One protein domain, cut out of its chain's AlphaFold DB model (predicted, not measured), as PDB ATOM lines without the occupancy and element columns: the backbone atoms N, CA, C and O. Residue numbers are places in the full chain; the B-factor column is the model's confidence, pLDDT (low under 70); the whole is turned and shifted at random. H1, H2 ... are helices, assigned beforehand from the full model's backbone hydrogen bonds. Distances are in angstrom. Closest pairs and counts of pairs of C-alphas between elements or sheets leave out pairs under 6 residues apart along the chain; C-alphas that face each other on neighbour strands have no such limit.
ATOM      1  N   ASP A  81      24.316  52.794  12.442       95.19
ATOM      2  CA  ASP A  81      23.143  51.912  12.425       95.19
ATOM      3  C   ASP A  81      23.390  50.639  11.597       95.19
ATOM      4  O   ASP A  81      22.992  49.551  12.007       95.19
ATOM      5  N   GLU A  82      24.157  50.738  10.507       96.19
ATOM      6  CA  GLU A  82      24.570  49.578   9.710       96.19
ATOM      7  C   GLU A  82      25.462  48.617  10.511       96.19
ATOM      8  O   GLU A  82      25.253  47.403  10.493       96.19
ATOM      9  N   GLN A  83      26.419  49.136  11.290       96.19
ATOM     10  CA  GLN A  83      27.248  48.312  12.176       96.19
ATOM     11  C   GLN A  83      26.413  47.600  13.242       96.19
ATOM     12  O   GLN A  83      26.671  46.438  13.575       96.19
ATOM     13  N   VAL A  84      25.396  48.281  13.767       96.31
ATOM     14  CA  VAL A  84      24.462  47.704  14.734       96.31
ATOM     15  C   VAL A  84      23.673  46.576  14.081       96.31
ATOM     16  O   VAL A  84      23.635  45.476  14.629       96.31
ATOM     17  N   ASP A  85      23.113  46.784  12.893       97.00
ATOM     18  CA  ASP A  85      22.377  45.738  12.184       97.00
ATOM     19  C   ASP A  85      23.262  44.519  11.878       97.00
ATOM     20  O   ASP A  85      22.883  43.392  12.206       97.00
ATOM     21  N   GLN A  86      24.496  44.725  11.405       97.25
ATOM     22  CA  GLN A  86      25.472  43.643  11.215       97.25
ATOM     23  C   GLN A  86      25.767  42.866  12.512       97.25
ATOM     24  O   GLN A  86      25.970  41.645  12.497       97.25
ATOM     25  N   LEU A  87      25.842  43.554  13.657       96.62
ATOM     26  CA  LEU A  87      26.026  42.906  14.956       96.62
ATOM     27  C   LEU A  87      24.830  42.016  15.309       96.62
ATOM     28  O   LEU A  87      25.028  40.866  15.709       96.62
ATOM     29  N   PHE A  88      23.605  42.507  15.119       97.50
ATOM     30  CA  PHE A  88      22.390  41.745  15.408       97.50
ATOM     31  C   PHE A  88      22.172  40.578  14.443       97.50
ATOM     32  O   PHE A  88      21.713  39.515  14.863       97.50
ATOM     33  N   GLU A  89      22.583  40.698  13.183       97.75
ATOM     34  CA  GLU A  89      22.635  39.559  12.265       97.75
ATOM     35  C   GLU A  89      23.597  38.472  12.753       97.75
ATOM     36  O   GLU A  89      23.278  37.278  12.694       97.75
ATOM     37  N   LYS A  90      24.771  38.862  13.269       97.50
ATOM     38  CA  LYS A  90      25.718  37.915  13.868       97.50
ATOM     39  C   LYS A  90      25.121  37.255  15.111       97.50
ATOM     40  O   LYS A  90      25.218  36.036  15.235       97.50
ATOM     41  N   PHE A  91      24.457  38.011  15.986       97.81
ATOM     42  CA  PHE A  91      23.750  37.437  17.134       97.81
ATOM     43  C   PHE A  91      22.683  36.428  16.714       97.81
ATOM     44  O   PHE A  91      22.642  35.338  17.275       97.81
ATOM     45  N   ASN A  92      21.897  36.710  15.674       97.81
ATOM     46  CA  ASN A  92      20.905  35.763  15.162       97.81
ATOM     47  C   ASN A  92      21.543  34.450  14.677       97.81
ATOM     48  O   ASN A  92      21.037  33.368  14.985       97.81
ATOM     49  N   LYS A  93      22.680  34.523  13.970       98.06
ATOM     50  CA  LYS A  93      23.439  33.334  13.537       98.06
ATOM     51  C   LYS A  93      23.954  32.528  14.735       98.06
ATOM     52  O   LYS A  93      23.776  31.309  14.770       98.06
ATOM     53  N   GLU A  94      24.532  33.195  15.731       98.00
ATOM     54  CA  GLU A  94      25.031  32.546  16.952       98.00
ATOM     55  C   GLU A  94      23.903  31.954  17.807       98.00
ATOM     56  O   GLU A  94      24.061  30.871  18.363       98.00
ATOM     57  N   ASN A  95      22.738  32.602  17.876       98.00
ATOM     58  CA  ASN A  95      21.566  32.069  18.574       98.00
ATOM     59  C   ASN A  95      21.018  30.818  17.874       98.00
ATOM     60  O   ASN A  95      20.683  29.840  18.538       98.00
ATOM     61  N   ALA A  96      20.977  30.806  16.537       97.94
ATOM     62  CA  ALA A  96      20.576  29.624  15.775       97.94
ATOM     63  C   ALA A  96      21.557  28.456  15.972       97.94
ATOM     64  O   ALA A  96      21.134  27.304  16.092       97.94
ATOM     65  N   LYS A  97      22.864  28.741  16.037       97.94
ATOM     66  CA  LYS A  97      23.888  27.744  16.374       97.94
ATOM     67  C   LYS A  97      23.711  27.227  17.802       97.94
ATOM     68  O   LYS A  97      23.662  26.017  18.000       97.94
ATOM     69  N   TYR A  98      23.539  28.127  18.768       97.12
ATOM     70  CA  TYR A  98      23.284  27.777  20.161       97.12
ATOM     71  C   TYR A  98      22.064  26.859  20.298       97.12
ATOM     72  O   TYR A  98      22.145  25.822  20.951       97.12
ATOM     73  N   ARG A  99      20.956  27.181  19.622       97.06
ATOM     74  CA  ARG A  99      19.747  26.354  19.657       97.06
ATOM     75  C   ARG A  99      20.018  24.937  19.139       97.06
ATOM     76  O   ARG A  99      19.697  23.965  19.815       97.06
ATOM     77  N   LYS A 100      20.712  24.805  18.007       96.88
ATOM     78  CA  LYS A 100      21.091  23.494  17.454       96.88
ATOM     79  C   LYS A 100      21.990  22.675  18.380       96.88
ATOM     80  O   LYS A 100      21.896  21.452  18.374       96.88
ATOM     81  N   GLU A 101      22.877  23.327  19.127       93.88
ATOM     82  CA  GLU A 101      23.861  22.657  19.988       93.88
ATOM     83  C   GLU A 101      23.327  22.325  21.389       93.88
ATOM     84  O   GLU A 101      23.754  21.329  21.969       93.88
ATOM     85  N   TYR A 102      22.405  23.125  21.934       93.56
ATOM     86  CA  TYR A 102      22.013  23.045  23.350       93.56
ATOM     87  C   TYR A 102      20.508  22.897  23.598       93.56
ATOM     88  O   TYR A 102      20.116  22.575  24.717       93.56
ATOM     89  N   VAL A 103      19.666  23.123  22.589       95.19
ATOM     90  CA  VAL A 103      18.202  23.078  22.719       95.19
ATOM     91  C   VAL A 103      17.620  21.936  21.897       95.19
ATOM     92  O   VAL A 103      16.998  21.032  22.446       95.19
ATOM     93  N   ASP A 104      17.884  21.925  20.591       96.00
ATOM     94  CA  ASP A 104      17.296  20.979  19.635       96.00
ATOM     95  C   ASP A 104      18.002  19.601  19.668       96.00
ATOM     96  O   ASP A 104      17.964  18.817  18.716       96.00
ATOM     97  N   VAL A 105      18.672  19.294  20.782       94.88
ATOM     98  CA  VAL A 105      19.392  18.047  21.037       94.88
ATOM     99  C   VAL A 105      18.572  17.192  22.006       94.88
ATOM    100  O   VAL A 105      18.147  17.702  23.042       94.88
ATOM    101  N   PRO A 106      18.379  15.884  21.752       96.06
ATOM    102  CA  PRO A 106      17.699  15.000  22.696       96.06
ATOM    103  C   PRO A 106      18.308  15.072  24.101       96.06
ATOM    104  O   PRO A 106      19.531  15.018  24.241       96.06
ATOM    105  N   GLU A 107      17.470  15.118  25.138       94.12
ATOM    106  CA  GLU A 107      17.896  15.257  26.542       94.12
ATOM    107  C   GLU A 107      19.027  14.283  26.921       94.12
ATOM    108  O   GLU A 107      20.037  14.685  27.500       94.12
ATOM    109  N   GLN A 108      18.916  13.012  26.526       93.75
ATOM    110  CA  GLN A 108      19.945  12.009  26.808       93.75
ATOM    111  C   GLN A 108      21.314  12.392  26.224       93.75
ATOM    112  O   GLN A 108      22.343  12.186  26.867       93.75
ATOM    113  N   LYS A 109      21.340  12.967  25.016       94.94
ATOM    114  CA  LYS A 109      22.578  13.438  24.384       94.94
ATOM    115  C   LYS A 109      23.123  14.682  25.083       94.94
ATOM    116  O   LYS A 109      24.336  14.763  25.255       94.94
ATOM    117  N   GLN A 110      22.261  15.591  25.544       93.69
ATOM    118  CA  GLN A 110      22.691  16.750  26.335       93.69
ATOM    119  C   GLN A 110      23.378  16.305  27.634       93.69
ATOM    120  O   GLN A 110      24.486  16.742  27.932       93.69
ATOM    121  N   ARG A 111      22.775  15.367  28.376       94.50
ATOM    122  CA  ARG A 111      23.369  14.814  29.609       94.50
ATOM    123  C   ARG A 111      24.712  14.134  29.347       94.50
ATOM    124  O   ARG A 111      25.670  14.370  30.076       94.50
ATOM    125  N   GLN A 112      24.814  13.351  28.271       94.62
ATOM    126  CA  GLN A 112      26.081  12.733  27.858       94.62
ATOM    127  C   GLN A 112      27.148  13.766  27.480       94.62
ATOM    128  O   GLN A 112      28.328  13.551  27.755       94.62
ATOM    129  N   GLN A 113      26.761  14.874  26.846       93.38
ATOM    130  CA  GLN A 113      27.677  15.968  26.536       93.38
ATOM    131  C   GLN A 113      28.204  16.608  27.822       93.38
ATOM    132  O   GLN A 113      29.418  16.673  27.994       93.38
ATOM    133  N   TRP A 114      27.326  16.966  28.764       93.88
ATOM    134  CA  TRP A 114      27.729  17.496  30.071       93.88
ATOM    135  C   TRP A 114      28.636  16.535  30.839       93.88
ATOM    136  O   TRP A 114      29.667  16.949  31.364       93.88
ATOM    137  N   GLN A 115      28.313  15.240  30.840       96.06
ATOM    138  CA  GLN A 115      29.157  14.212  31.446       96.06
ATOM    139  C   GLN A 115      30.570  14.212  30.838       96.06
ATOM    140  O   GLN A 115      31.557  14.214  31.571       96.06
ATOM    141  N   LYS A 116      30.682  14.231  29.501       96.38
ATOM    142  CA  LYS A 116      31.974  14.252  28.795       96.38
ATOM    143  C   LYS A 116      32.771  15.525  29.066       96.38
ATOM    144  O   LYS A 116      33.987  15.444  29.213       96.38
ATOM    145  N   GLU A 117      32.109  16.678  29.114       95.06
ATOM    146  CA  GLU A 117      32.754  17.952  29.442       95.06
ATOM    147  C   GLU A 117      33.326  17.919  30.862       95.06
ATOM    148  O   GLU A 117      34.508  18.199  31.051       95.06
ATOM    149  N   VAL A 118      32.539  17.486  31.851       95.88
ATOM    150  CA  VAL A 118      33.002  17.400  33.244       95.88
ATOM    151  C   VAL A 118      34.138  16.391  33.415       95.88
ATOM    152  O   VAL A 118      35.099  16.698  34.116       95.88
ATOM    153  N   ILE A 119      34.095  15.239  32.733       97.56
ATOM    154  CA  ILE A 119      35.226  14.294  32.699       97.56
ATOM    155  C   ILE A 119      36.473  14.982  32.142       97.56
ATOM    156  O   ILE A 119      37.514  14.971  32.794       97.56
ATOM    157  N   ARG A 120      36.368  15.647  30.984       97.38
ATOM    158  CA  ARG A 120      37.504  16.335  30.351       97.38
ATOM    159  C   ARG A 120      38.104  17.404  31.265       97.38
ATOM    160  O   ARG A 120      39.326  17.544  31.323       97.38
ATOM    161  N   TYR A 121      37.262  18.174  31.954       94.44
ATOM    162  CA  TYR A 121      37.727  19.184  32.900       94.44
ATOM    163  C   TYR A 121      38.401  18.548  34.111       94.44
ATOM    164  O   TYR A 121      39.514  18.948  34.437       94.44
ATOM    165  N   ALA A 122      37.794  17.538  34.732       95.62
ATOM    166  CA  ALA A 122      38.396  16.842  35.864       95.62
ATOM    167  C   ALA A 122      39.757  16.232  35.480       95.62
ATOM    168  O   ALA A 122      40.762  16.534  36.117       95.62
ATOM    169  N   GLU A 123      39.836  15.502  34.364       96.94
ATOM    170  CA  GLU A 123      41.074  14.866  33.890       96.94
ATOM    171  C   GLU A 123      42.173  15.865  33.526       96.94
ATOM    172  O   GLU A 123      43.362  15.584  33.711       96.94
ATOM    173  N   ARG A 124      41.804  17.064  33.058       95.81
ATOM    174  CA  ARG A 124      42.768  18.148  32.840       95.81
ATOM    175  C   ARG A 124      43.524  18.472  34.128       95.81
ATOM    176  O   ARG A 124      44.722  18.745  34.030       95.81
ATOM    177  N   TRP A 125      42.863  18.449  35.283       94.94
ATOM    178  CA  TRP A 125      43.453  18.774  36.583       94.94
ATOM    179  C   TRP A 125      44.073  17.557  37.265       94.94
ATOM    180  O   TRP A 125      45.227  17.596  37.678       94.94
ATOM    181  N   THR A 126      43.342  16.450  37.324       95.81
ATOM    182  CA  THR A 126      43.706  15.286  38.139       95.81
ATOM    183  C   THR A 126      44.494  14.233  37.363       95.81
ATOM    184  O   THR A 126      45.124  13.363  37.960       95.81
ATOM    185  N   GLY A 127      44.491  14.294  36.026       96.19
ATOM    186  CA  GLY A 127      44.770  13.134  35.177       96.19
ATOM    187  C   GLY A 127      43.608  12.142  35.167       96.19
ATOM    188  O   GLY A 127      42.554  12.425  35.736       96.19
ATOM    189  N   ASP A 128      43.825  10.991  34.530       97.50
ATOM    190  CA  ASP A 128      42.808   9.965  34.284       97.50
ATOM    191  C   ASP A 128      41.982   9.636  35.532       97.50
ATOM    192  O   ASP A 128      42.522   9.437  36.632       97.50
ATOM    193  N   LEU A 129      40.664   9.566  35.348       97.81
ATOM    194  CA  LEU A 129      39.729   9.217  36.410       97.81
ATOM    195  C   LEU A 129      39.583   7.702  36.550       97.81
ATOM    196  O   LEU A 129      39.535   6.956  35.570       97.81
ATOM    197  N   ASN A 130      39.459   7.235  37.791       97.75
ATOM    198  CA  ASN A 130      39.146   5.838  38.071       97.75
ATOM    199  C   ASN A 130      37.636   5.550  37.918       97.75
ATOM    200  O   ASN A 130      36.816   6.446  37.712       97.75
ATOM    201  N   LYS A 131      37.254   4.272  38.022       97.88
ATOM    202  CA  LYS A 131      35.861   3.834  37.827       97.88
ATOM    203  C   LYS A 131      34.878   4.492  38.802       97.88
ATOM    204  O   LYS A 131      33.769   4.824  38.386       97.88
ATOM    205  N   ASP A 132      35.282   4.714  40.049       97.44
ATOM    206  CA  ASP A 132      34.421   5.303  41.079       97.44
ATOM    207  C   ASP A 132      34.207   6.801  40.815       97.44
ATOM    208  O   ASP A 132      33.079   7.292  40.857       97.44
ATOM    209  N   GLN A 133      35.263   7.513  40.417       98.19
ATOM    210  CA  GLN A 133      35.206   8.917  39.992       98.19
ATOM    211  C   GLN A 133      34.311   9.111  38.759       98.19
ATOM    212  O   GLN A 133      33.475  10.015  38.721       98.19
ATOM    213  N   LEU A 134      34.422   8.226  37.764       98.12
ATOM    214  CA  LEU A 134      33.547   8.247  36.588       98.12
ATOM    215  C   LEU A 134      32.078   7.978  36.957       98.12
ATOM    216  O   LEU A 134      31.175   8.580  36.369       98.12
ATOM    217  N   ALA A 135      31.825   7.109  37.940       97.88
ATOM    218  CA  ALA A 135      30.480   6.845  38.444       97.88
ATOM    219  C   ALA A 135      29.876   8.065  39.163       97.88
ATOM    220  O   ALA A 135      28.690   8.345  38.969       97.88
ATOM    221  N   LEU A 136      30.680   8.834  39.913       97.81
ATOM    222  CA  LEU A 136      30.249  10.103  40.517       97.81
ATOM    223  C   LEU A 136      29.773  11.098  39.448       97.81
ATOM    224  O   LEU A 136      28.672  11.638  39.558       97.81
ATOM    225  N   ILE A 137      30.555  11.287  38.378       97.75
ATOM    226  CA  ILE A 137      30.207  12.223  37.294       97.75
ATOM    227  C   ILE A 137      28.972  11.746  36.522       97.75
ATOM    228  O   ILE A 137      28.108  12.550  36.166       97.75
ATOM    229  N   ARG A 138      28.839  10.433  36.294       96.62
ATOM    230  CA  ARG A 138      27.634   9.864  35.678       96.62
ATOM    231  C   ARG A 138      26.390  10.178  36.513       96.62
ATOM    232  O   ARG A 138      25.431  10.726  35.973       96.62
ATOM    233  N   LYS A 139      26.429   9.899  37.820       96.56
ATOM    234  CA  LYS A 139      25.319  10.172  38.745       96.56
ATOM    235  C   LYS A 139      24.976  11.665  38.799       96.56
ATOM    236  O   LYS A 139      23.804  12.026  38.889       96.56
ATOM    237  N   TRP A 140      25.979  12.539  38.742       97.25
ATOM    238  CA  TRP A 140      25.766  13.984  38.639       97.25
ATOM    239  C   TRP A 140      25.035  14.361  37.340       97.25
ATOM    240  O   TRP A 140      24.040  15.080  37.389       97.25
ATOM    241  N   SER A 141      25.444  13.815  36.189       96.25
ATOM    242  CA  SER A 141      24.836  14.147  34.887       96.25
ATOM    243  C   SER A 141      23.362  13.730  34.771       96.25
ATOM    244  O   SER A 141      22.580  14.353  34.046       96.25
ATOM    245  N   GLU A 142      22.961  12.695  35.510       95.00
ATOM    246  CA  GLU A 142      21.572  12.235  35.607       95.00
ATOM    247  C   GLU A 142      20.701  13.207  36.427       95.00
ATOM    248  O   GLU A 142      19.511  13.329  36.154       95.00
ATOM    249  N   GLN A 143      21.289  13.942  37.379       95.44
ATOM    250  CA  GLN A 143      20.596  14.927  38.224       95.44
ATOM    251  C   GLN A 143      20.638  16.353  37.663       95.44
ATOM    252  O   GLN A 143      19.791  17.169  38.013       95.44
ATOM    253  N   PHE A 144      21.608  16.654  36.800       94.38
ATOM    254  CA  PHE A 144      21.798  17.979  36.219       94.38
ATOM    255  C   PHE A 144      20.516  18.491  35.538       94.38
ATOM    256  O   PHE A 144      19.961  17.838  34.651       94.38
ATOM    257  N   ALA A 145      20.033  19.663  35.935       95.94
ATOM    258  CA  ALA A 145      18.877  20.295  35.318       95.94
ATOM    259  C   ALA A 145      19.289  20.907  33.972       95.94
ATOM    260  O   ALA A 145      20.154  21.778  33.921       95.94
ATOM    261  N   LEU A 146      18.670  20.486  32.867       95.56
ATOM    262  CA  LEU A 146      18.953  21.072  31.557       95.56
ATOM    263  C   LEU A 146      18.439  22.520  31.490       95.56
ATOM    264  O   LEU A 146      17.280  22.797  31.802       95.56
ATOM    265  N   MET A 147      19.315  23.437  31.070       96.00
ATOM    266  CA  MET A 147      19.062  24.887  31.062       96.00
ATOM    267  C   MET A 147      19.057  25.506  29.658       96.00
ATOM    268  O   MET A 147      18.922  26.719  29.547       96.00
ATOM    269  N   GLY A 148      19.213  24.702  28.598       95.94
ATOM    270  CA  GLY A 148      19.403  25.191  27.226       95.94
ATOM    271  C   GLY A 148      18.346  26.205  26.779       95.94
ATOM    272  O   GLY A 148      18.700  27.289  26.325       95.94
ATOM    273  N   GLU A 149      17.058  25.893  26.968       96.50
ATOM    274  CA  GLU A 149      15.966  26.795  26.564       96.50
ATOM    275  C   GLU A 149      16.005  28.108  27.355       96.50
ATOM    276  O   GLU A 149      16.093  29.179  26.760       96.50
ATOM    277  N   GLY A 150      16.056  28.034  28.690       97.69
ATOM    278  CA  GLY A 150      16.059  29.225  29.545       97.69
ATOM    279  C   GLY A 150      17.277  30.126  29.315       97.69
ATOM    280  O   GLY A 150      17.147  31.347  29.258       97.69
ATOM    281  N   VAL A 151      18.470  29.550  29.122       97.25
ATOM    282  CA  VAL A 151      19.664  30.330  28.755       97.25
ATOM    283  C   VAL A 151      19.489  30.967  27.373       97.25
ATOM    284  O   VAL A 151      19.888  32.114  27.181       97.25
ATOM    285  N   GLY A 152      18.872  30.265  26.419       97.81
ATOM    286  CA  GLY A 152      18.511  30.821  25.114       97.81
ATOM    287  C   GLY A 152      17.579  32.031  25.225       97.81
ATOM    288  O   GLY A 152      17.859  33.074  24.635       97.81
ATOM    289  N   GLU A 153      16.522  31.928  26.029       98.00
ATOM    290  CA  GLU A 153      15.575  33.017  26.294       98.00
ATOM    291  C   GLU A 153      16.249  34.220  26.966       98.00
ATOM    292  O   GLU A 153      16.082  35.354  26.514       98.00
ATOM    293  N   SER A 154      17.078  33.982  27.988       98.00
ATOM    294  CA  SER A 154      17.825  35.042  28.675       98.00
ATOM    295  C   SER A 154      18.771  35.783  27.729       98.00
ATOM    296  O   SER A 154      18.830  37.014  27.757       98.00
ATOM    297  N   ARG A 155      19.447  35.062  26.824       97.06
ATOM    298  CA  ARG A 155      20.289  35.669  25.780       97.06
ATOM    299  C   ARG A 155      19.479  36.557  24.838       97.06
ATOM    300  O   ARG A 155      19.929  37.655  24.524       97.06
ATOM    301  N   LEU A 156      18.302  36.105  24.398       98.12
ATOM    302  CA  LEU A 156      17.419  36.895  23.532       98.12
ATOM    303  C   LEU A 156      16.917  38.158  24.239       98.12
ATOM    304  O   LEU A 156      16.938  39.234  23.645       98.12
ATOM    305  N   ALA A 157      16.527  38.044  25.510       98.31
ATOM    306  CA  ALA A 157      16.092  39.181  26.313       98.31
ATOM    307  C   ALA A 157      17.215  40.216  26.481       98.31
ATOM    308  O   ALA A 157      17.001  41.401  26.225       98.31
ATOM    309  N   TRP A 158      18.428  39.771  26.832       98.31
ATOM    310  CA  TRP A 158      19.600  40.641  26.947       98.31
ATOM    311  C   TRP A 158      19.910  41.358  25.629       98.31
ATOM    312  O   TRP A 158      20.113  42.568  25.612       98.31
ATOM    313  N   GLN A 159      19.886  40.639  24.503       98.12
ATOM    314  CA  GLN A 159      20.140  41.220  23.181       98.12
ATOM    315  C   GLN A 159      19.056  42.227  22.772       98.12
ATOM    316  O   GLN A 159      19.377  43.263  22.192       98.12
ATOM    317  N   ALA A 160      17.786  41.958  23.084       98.31
ATOM    318  CA  ALA A 160      16.694  42.892  22.824       98.31
ATOM    319  C   ALA A 160      16.861  44.196  23.619       98.31
ATOM    320  O   ALA A 160      16.734  45.281  23.047       98.31
ATOM    321  N   GLU A 161      17.216  44.102  24.905       98.50
ATOM    322  CA  GLU A 161      17.488  45.282  25.730       98.50
ATOM    323  C   GLU A 161      18.727  46.030  25.248       98.50
ATOM    324  O   GLU A 161      18.699  47.253  25.119       98.50
ATOM    325  N   PHE A 162      19.784  45.310  24.877       98.25
ATOM    326  CA  PHE A 162      20.962  45.920  24.286       98.25
ATOM    327  C   PHE A 162      20.607  46.693  23.007       98.25
ATOM    328  O   PHE A 162      20.994  47.850  22.864       98.25
ATOM    329  N   ARG A 163      19.776  46.127  22.115       98.00
ATOM    330  CA  ARG A 163      19.304  46.830  20.907       98.00
ATOM    331  C   ARG A 163      18.549  48.105  21.255       98.00
ATOM    332  O   ARG A 163      18.760  49.126  20.603       98.00
ATOM    333  N   ARG A 164      17.677  48.045  22.265       98.06
ATOM    334  CA  ARG A 164      16.900  49.190  22.751       98.06
ATOM    335  C   ARG A 164      17.813  50.287  23.298       98.06
ATOM    336  O   ARG A 164      17.618  51.449  22.957       98.06
ATOM    337  N   ILE A 165      18.820  49.929  24.096       98.44
ATOM    338  CA  ILE A 165      19.814  50.866  24.641       98.44
ATOM    339  C   ILE A 165      20.572  51.559  23.515       98.44
ATOM    340  O   ILE A 165      20.730  52.774  23.545       98.44
ATOM    341  N   LEU A 166      20.976  50.822  22.481       97.75
ATOM    342  CA  LEU A 166      21.654  51.390  21.317       97.75
ATOM    343  C   LEU A 166      20.802  52.428  20.556       97.75
ATOM    344  O   LEU A 166      21.365  53.297  19.900       97.75
ATOM    345  N   GLN A 167      19.469  52.418  20.677       96.88
ATOM    346  CA  GLN A 167      18.616  53.480  20.112       96.88
ATOM    347  C   GLN A 167      18.675  54.793  20.909       96.88
ATOM    348  O   GLN A 167      18.238  55.830  20.420       96.88
ATOM    349  N   LEU A 168      19.214  54.769  22.131       97.50
ATOM    350  CA  LEU A 168      19.329  55.944  22.993       97.50
ATOM    351  C   LEU A 168      20.580  56.781  22.712       97.50
ATOM    352  O   LEU A 168      20.754  57.799  23.366       97.50
ATOM    353  N   ARG A 169      21.458  56.390  21.776       95.31
ATOM    354  CA  ARG A 169      22.769  57.039  21.551       95.31
ATOM    355  C   ARG A 169      22.723  58.559  21.363       95.31
ATOM    356  O   ARG A 169      23.698  59.230  21.678       95.31
ATOM    357  N   THR A 170      21.618  59.099  20.848       94.50
ATOM    358  CA  THR A 170      21.416  60.546  20.673       94.50
ATOM    359  C   THR A 170      21.193  61.287  21.995       94.50
ATOM    360  O   THR A 170      21.524  62.466  22.092       94.50
ATOM    361  N   ASP A 171      20.689  60.602  23.024       97.31
ATOM    362  CA  ASP A 171      20.640  61.058  24.413       97.31
ATOM    363  C   ASP A 171      21.755  60.366  25.205       97.31
ATOM    364  O   ASP A 171      21.588  59.281  25.771       97.31
ATOM    365  N   ARG A 172      22.924  61.013  25.243       95.75
ATOM    366  CA  ARG A 172      24.129  60.439  25.850       95.75
ATOM    367  C   ARG A 172      23.922  60.036  27.312       95.75
ATOM    368  O   ARG A 172      24.375  58.967  27.709       95.75
ATOM    369  N   ALA A 173      23.213  60.847  28.096       97.50
ATOM    370  CA  ALA A 173      23.000  60.572  29.514       97.50
ATOM    371  C   ALA A 173      22.077  59.360  29.727       97.50
ATOM    372  O   ALA A 173      22.353  58.510  30.577       97.50
ATOM    373  N   ALA A 174      20.995  59.249  28.946       98.12
ATOM    374  CA  ALA A 174      20.105  58.090  29.008       98.12
ATOM    375  C   ALA A 174      20.792  56.809  28.510       98.12
ATOM    376  O   ALA A 174      20.622  55.747  29.115       98.12
ATOM    377  N   TYR A 175      21.578  56.918  27.436       98.38
ATOM    378  CA  TYR A 175      22.366  55.828  26.871       98.38
ATOM    379  C   TYR A 175      23.354  55.246  27.883       98.38
ATOM    380  O   TYR A 175      23.270  54.058  28.189       98.38
ATOM    381  N   GLU A 176      24.245  56.079  28.434       98.06
ATOM    382  CA  GLU A 176      25.265  55.636  29.390       98.06
ATOM    383  C   GLU A 176      24.609  54.977  30.603       98.06
ATOM    384  O   GLU A 176      24.949  53.851  30.959       98.06
ATOM    385  N   LYS A 177      23.599  55.632  31.190       98.19
ATOM    386  CA  LYS A 177      22.889  55.105  32.359       98.19
ATOM    387  C   LYS A 177      22.276  53.728  32.094       98.19
ATOM    388  O   LYS A 177      22.374  52.844  32.944       98.19
ATOM    389  N   ALA A 178      21.624  53.545  30.947       98.25
ATOM    390  CA  ALA A 178      20.977  52.279  30.618       98.25
ATOM    391  C   ALA A 178      21.996  51.180  30.277       98.25
ATOM    392  O   ALA A 178      21.809  50.034  30.679       98.25
ATOM    393  N   PHE A 179      23.093  51.525  29.596       98.19
ATOM    394  CA  PHE A 179      24.170  50.585  29.287       98.19
ATOM    395  C   PHE A 179      24.852  50.089  30.566       98.19
ATOM    396  O   PHE A 179      24.971  48.880  30.765       98.19
ATOM    397  N   VAL A 180      25.227  51.005  31.466       97.81
ATOM    398  CA  VAL A 180      25.793  50.669  32.782       97.81
ATOM    399  C   VAL A 180      24.856  49.720  33.529       97.81
ATOM    400  O   VAL A 180      25.289  48.655  33.957       97.81
ATOM    401  N   ALA A 181      23.558  50.038  33.594       97.62
ATOM    402  CA  ALA A 181      22.572  49.196  34.269       97.62
ATOM    403  C   ALA A 181      22.444  47.785  33.665       97.62
ATOM    404  O   ALA A 181      22.210  46.828  34.404       97.62
ATOM    405  N   LEU A 182      22.594  47.636  32.343       97.50
ATOM    406  CA  LEU A 182      22.582  46.324  31.691       97.50
ATOM    407  C   LEU A 182      23.842  45.510  32.024       97.50
ATOM    408  O   LEU A 182      23.736  44.312  32.276       97.50
ATOM    409  N   LEU A 183      25.020  46.143  32.029       95.44
ATOM    410  CA  LEU A 183      26.286  45.472  32.354       95.44
ATOM    411  C   LEU A 183      26.401  45.113  33.841       95.44
ATOM    412  O   LEU A 183      26.958  44.067  34.167       95.44
ATOM    413  N   ASP A 184      25.824  45.929  34.724       95.00
ATOM    414  CA  ASP A 184      25.800  45.689  36.173       95.00
ATOM    415  C   ASP A 184      24.758  44.652  36.603       95.00
ATOM    416  O   ASP A 184      24.747  44.218  37.755       95.00
ATOM    417  N   ASN A 185      23.891  44.219  35.683       94.94
ATOM    418  CA  ASN A 185      22.903  43.183  35.938       94.94
ATOM    419  C   ASN A 185      23.241  41.880  35.188       94.94
ATOM    420  O   ASN A 185      22.639  41.586  34.149       94.94
ATOM    421  N   PRO A 186      24.126  41.022  35.734       88.00
ATOM    422  CA  PRO A 186      24.465  39.738  35.115       88.00
ATOM    423  C   PRO A 186      23.276  38.762  35.055       88.00
ATOM    424  O   PRO A 186      23.351  37.737  34.370       88.00
ATOM    425  N   GLN A 187      22.188  39.051  35.776       93.62
ATOM    426  CA  GLN A 187      20.964  38.250  35.808       93.62
ATOM    427  C   GLN A 187      19.889  38.747  34.835       93.62
ATOM    428  O   GLN A 187      18.799  38.176  34.784       93.62
ATOM    429  N   PHE A 188      20.173  39.789  34.048       97.06
ATOM    430  CA  PHE A 188      19.193  40.354  33.134       97.06
ATOM    431  C   PHE A 188      18.632  39.290  32.174       97.06
ATOM    432  O   PHE A 188      19.363  38.513  31.558       97.06
ATOM    433  N   GLY A 189      17.304  39.253  32.056       96.75
ATOM    434  CA  GLY A 189      16.598  38.320  31.179       96.75
ATOM    435  C   GLY A 189      16.448  36.895  31.718       96.75
ATOM    436  O   GLY A 189      15.816  36.080  31.054       96.75
ATOM    437  N   ARG A 190      16.996  36.559  32.894       97.06
ATOM    438  CA  ARG A 190      16.786  35.235  33.499       97.06
ATOM    439  C   ARG A 190      15.369  35.123  34.060       97.06
ATOM    440  O   ARG A 190      14.903  36.012  34.771       97.06
ATOM    441  N   SER A 191      14.691  34.016  33.769       97.81
ATOM    442  CA  SER A 191      13.416  33.683  34.410       97.81
ATOM    443  C   SER A 191      13.642  33.118  35.822       97.81
ATOM    444  O   SER A 191      14.716  32.570  36.094       97.81
ATOM    445  N   PRO A 192      12.639  33.176  36.721       97.50
ATOM    446  CA  PRO A 192      12.733  32.526  38.031       97.50
ATOM    447  C   PRO A 192      13.030  31.022  37.937       97.50
ATOM    448  O   PRO A 192      13.797  30.492  38.736       97.50
ATOM    449  N   GLU A 193      12.476  30.337  36.927       97.50
ATOM    450  CA  GLU A 193      12.740  28.914  36.683       97.50
ATOM    451  C   GLU A 193      14.199  28.664  36.279       97.50
ATOM    452  O   GLU A 193      14.834  27.736  36.783       97.50
ATOM    453  N   LEU A 194      14.753  29.493  35.386       97.81
ATOM    454  CA  LEU A 194      16.162  29.389  35.014       97.81
ATOM    455  C   LEU A 194      17.059  29.622  36.229       97.81
ATOM    456  O   LEU A 194      17.989  28.847  36.437       97.81
ATOM    457  N   GLN A 195      16.770  30.646  37.035       97.12
ATOM    458  CA  GLN A 195      17.559  30.944  38.228       97.12
ATOM    459  C   GLN A 195      17.543  29.764  39.208       97.12
ATOM    460  O   GLN A 195      18.604  29.303  39.616       97.12
ATOM    461  N   GLN A 196      16.373  29.171  39.468       97.00
ATOM    462  CA  GLN A 196      16.264  27.980  40.313       97.00
ATOM    463  C   GLN A 196      17.089  26.795  39.778       97.00
ATOM    464  O   GLN A 196      17.738  26.089  40.550       97.00
ATOM    465  N   LYS A 197      17.081  26.562  38.458       97.31
ATOM    466  CA  LYS A 197      17.901  25.510  37.833       97.31
ATOM    467  C   LYS A 197      19.396  25.803  37.957       97.31
ATOM    468  O   LYS A 197      20.163  24.872  38.187       97.31
ATOM    469  N   MET A 198      19.809  27.060  37.798       95.75
ATOM    470  CA  MET A 198      21.207  27.472  37.956       95.75
ATOM    471  C   MET A 198      21.685  27.251  39.392       95.75
ATOM    472  O   MET A 198      22.735  26.640  39.572       95.75
ATOM    473  N   ASP A 199      20.889  27.652  40.385       94.69
ATOM    474  CA  ASP A 199      21.212  27.475  41.805       94.69
ATOM    475  C   ASP A 199      21.333  25.984  42.158       94.69
ATOM    476  O   ASP A 199      22.361  25.538  42.667       94.69
ATOM    477  N   ALA A 200      20.346  25.170  41.761       95.94
ATOM    478  CA  ALA A 200      20.377  23.725  41.986       95.94
ATOM    479  C   ALA A 200      21.571  23.042  41.295       95.94
ATOM    480  O   ALA A 200      22.200  22.144  41.855       95.94
ATOM    481  N   ASN A 201      21.909  23.463  40.073       95.75
ATOM    482  CA  ASN A 201      23.062  22.930  39.352       95.75
ATOM    483  C   ASN A 201      24.394  23.363  39.972       95.75
ATOM    484  O   ASN A 201      25.344  22.576  39.937       95.75
ATOM    485  N   SER A 202      24.465  24.571  40.537       92.31
ATOM    486  CA  SER A 202      25.628  25.047  41.287       92.31
ATOM    487  C   SER A 202      25.878  24.145  42.496       92.31
ATOM    488  O   SER A 202      26.961  23.574  42.623       92.31
ATOM    489  N   ASP A 203      24.845  23.890  43.301       93.38
ATOM    490  CA  ASP A 203      24.933  22.996  44.461       93.38
ATOM    491  C   ASP A 203      25.328  21.566  44.063       93.38
ATOM    492  O   ASP A 203      26.169  20.928  44.709       93.38
ATOM    493  N   LEU A 204      24.755  21.040  42.974       94.81
ATOM    494  CA  LEU A 204      25.117  19.724  42.441       94.81
ATOM    495  C   LEU A 204      26.591  19.658  42.028       94.81
ATOM    496  O   LEU A 204      27.247  18.637  42.258       94.81
ATOM    497  N   LEU A 205      27.117  20.719  41.413       91.88
ATOM    498  CA  LEU A 205      28.501  20.778  40.957       91.88
ATOM    499  C   LEU A 205      29.487  20.908  42.128       91.88
ATOM    500  O   LEU A 205      30.481  20.182  42.149       91.88
ATOM    501  N   ILE A 206      29.181  21.736  43.132       91.81
ATOM    502  CA  ILE A 206      29.974  21.848  44.371       91.81
ATOM    503  C   ILE A 206      30.077  20.479  45.051       91.81
ATOM    504  O   ILE A 206      31.170  20.007  45.373       91.81
ATOM    505  N   ASN A 207      28.945  19.786  45.200       93.94
ATOM    506  CA  ASN A 207      28.920  18.443  45.770       93.94
ATOM    507  C   ASN A 207      29.729  17.439  44.940       93.94
ATOM    508  O   ASN A 207      30.403  16.573  45.503       93.94
ATOM    509  N   LEU A 208      29.686  17.528  43.607       94.75
ATOM    510  CA  LEU A 208      30.518  16.689  42.751       94.75
ATOM    511  C   LEU A 208      32.010  16.953  42.998       94.75
ATOM    512  O   LEU A 208      32.757  15.995  43.186       94.75
ATOM    513  N   TYR A 209      32.438  18.216  43.035       92.19
ATOM    514  CA  TYR A 209      33.840  18.575  43.259       92.19
ATOM    515  C   TYR A 209      34.362  18.091  44.610       92.19
ATOM    516  O   TYR A 209      35.437  17.497  44.647       92.19
ATOM    517  N   LEU A 210      33.581  18.215  45.685       93.88
ATOM    518  CA  LEU A 210      33.956  17.676  47.000       93.88
ATOM    519  C   LEU A 210      34.110  16.156  46.987       93.88
ATOM    520  O   LEU A 210      35.023  15.614  47.607       93.88
ATOM    521  N   ASN A 211      33.218  15.444  46.296       95.56
ATOM    522  CA  ASN A 211      33.306  13.988  46.205       95.56
ATOM    523  C   ASN A 211      34.484  13.541  45.330       95.56
ATOM    524  O   ASN A 211      35.149  12.560  45.668       95.56
ATOM    525  N   ILE A 212      34.777  14.263  44.241       95.25
ATOM    526  CA  ILE A 212      35.970  14.008  43.430       95.25
ATOM    527  C   ILE A 212      37.225  14.261  44.269       95.25
ATOM    528  O   ILE A 212      38.045  13.349  44.357       95.25
ATOM    529  N   ASP A 213      37.346  15.417  44.931       94.56
ATOM    530  CA  ASP A 213      38.502  15.765  45.767       94.56
ATOM    531  C   ASP A 213      38.772  14.705  46.848       94.56
ATOM    532  O   ASP A 213      39.884  14.183  46.952       94.56
ATOM    533  N   LYS A 214      37.737  14.285  47.585       95.38
ATOM    534  CA  LYS A 214      37.848  13.229  48.609       95.38
ATOM    535  C   LYS A 214      38.289  11.877  48.047       95.38
ATOM    536  O   LYS A 214      38.862  11.071  48.775       95.38
ATOM    537  N   SER A 215      38.012  11.615  46.772       96.56
ATOM    538  CA  SER A 215      38.372  10.364  46.095       96.56
ATOM    539  C   SER A 215      39.737  10.402  45.400       96.56
ATOM    540  O   SER A 215      40.139   9.396  44.808       96.56
ATOM    541  N   LEU A 216      40.441  11.542  45.408       97.56
ATOM    542  CA  LEU A 216      41.727  11.663  44.727       97.56
ATOM    543  C   LEU A 216      42.770  10.753  45.371       97.56
ATOM    544  O   LEU A 216      43.027  10.798  46.573       97.56
TER     545      LEU A 216
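What this domain is: This is residues 81 to 216 of the 241 residues of an uncharacterized protein of Ketobacter sp (UniProt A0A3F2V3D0). The model is a loose, elongated assembly of helices in two halves set end to end. In one half H1, H4 and H5 run side by side and nearly parallel in line, turning opposite ways from one to the next, with H4 between the other two; in the other half H2 and H3 fold as a hairpin, H6 packs on H3 with residues 204 to 212 and passes near H2, the three helices making a triangle, and the first residues of H6 meet those of H4 where the halves join. The printed part has 136 residues with six named helices, H1 to H6 in order along the chain, and no named strand; its class is all helix. It is loose, with a radius of gyration of the C-alphas of 19.3 A, and spans 61 by 28 by 27 A.

How they stand to each other: H1, residues 81 to 102, is close to but not clearly touching H2, residues 107 to 126, and their lines are about perpendicular at 85 degrees. H2, with residues 111 to 119 alone, touches H3, residues 131 to 143; the two form a helical hairpin at a steep tilt of 40 degrees, and their closest C-alphas, those of Arg 111 and Ser 141, are 5.5 A apart. H4, residues 148 to 166, touches H1 at a shallow tilt of 5 degrees, opposite ways, with the closest C-alphas, those of Tyr 102 and Gly 148, 5.1 A apart. H4, with residues 158 to 166 alone, touches H5, residues 172 to 183; they form a helical hairpin at a shallow tilt of 14 degrees, with the closest C-alphas, those of Ile 165 and Tyr 175, 6.0 A apart. H6, residues 192 to 214, touches H3 with residues 204 to 212 alone, at a shallow tilt of 10 degrees, opposite ways; the closest C-alphas, those of Gln 133 and Ile 212, are 6.2 A apart. H6 and H4 only just touch, and only at their ends, with 3 pairs of C-alphas within 8 A, the closest those of Gly 150 and Leu 194 at 5.5 A. H4 is the hub, touching three helices. H2 and H6 are near each other; H1 and H6, for instance, are apart. Every O i to N i+4 pair is within hydrogen-bond range in H1, H2, H4, H5 and H6; in H3 8 of 9 are.

Where its parts are: H1 begins at C-alpha 81 at (23.143, 51.912, 12.425) and is 30.9 A long from first to last C-alpha. H2 is 28.3 A long, H3 18.9 A, H4 27.0 A and H5 16.5 A. H4 begins at C-alpha 148 at (19.403, 25.191, 27.226). H6, the longest helix with 23 residues and 33.4 A, ends at C-alpha 214 at (37.848, 13.229, 48.609).

The domain as a whole: The outline is a rod, and the two C-alphas farthest apart, those of Lys 131 and Thr 170, are 61.0 A apart. The printed part has no cut. The link from H5 to H6, of 8 residues, is short; the other four links are tight, and no link is long. The mean pLDDT of the printed part is 96.3, and no printed residue is under 70.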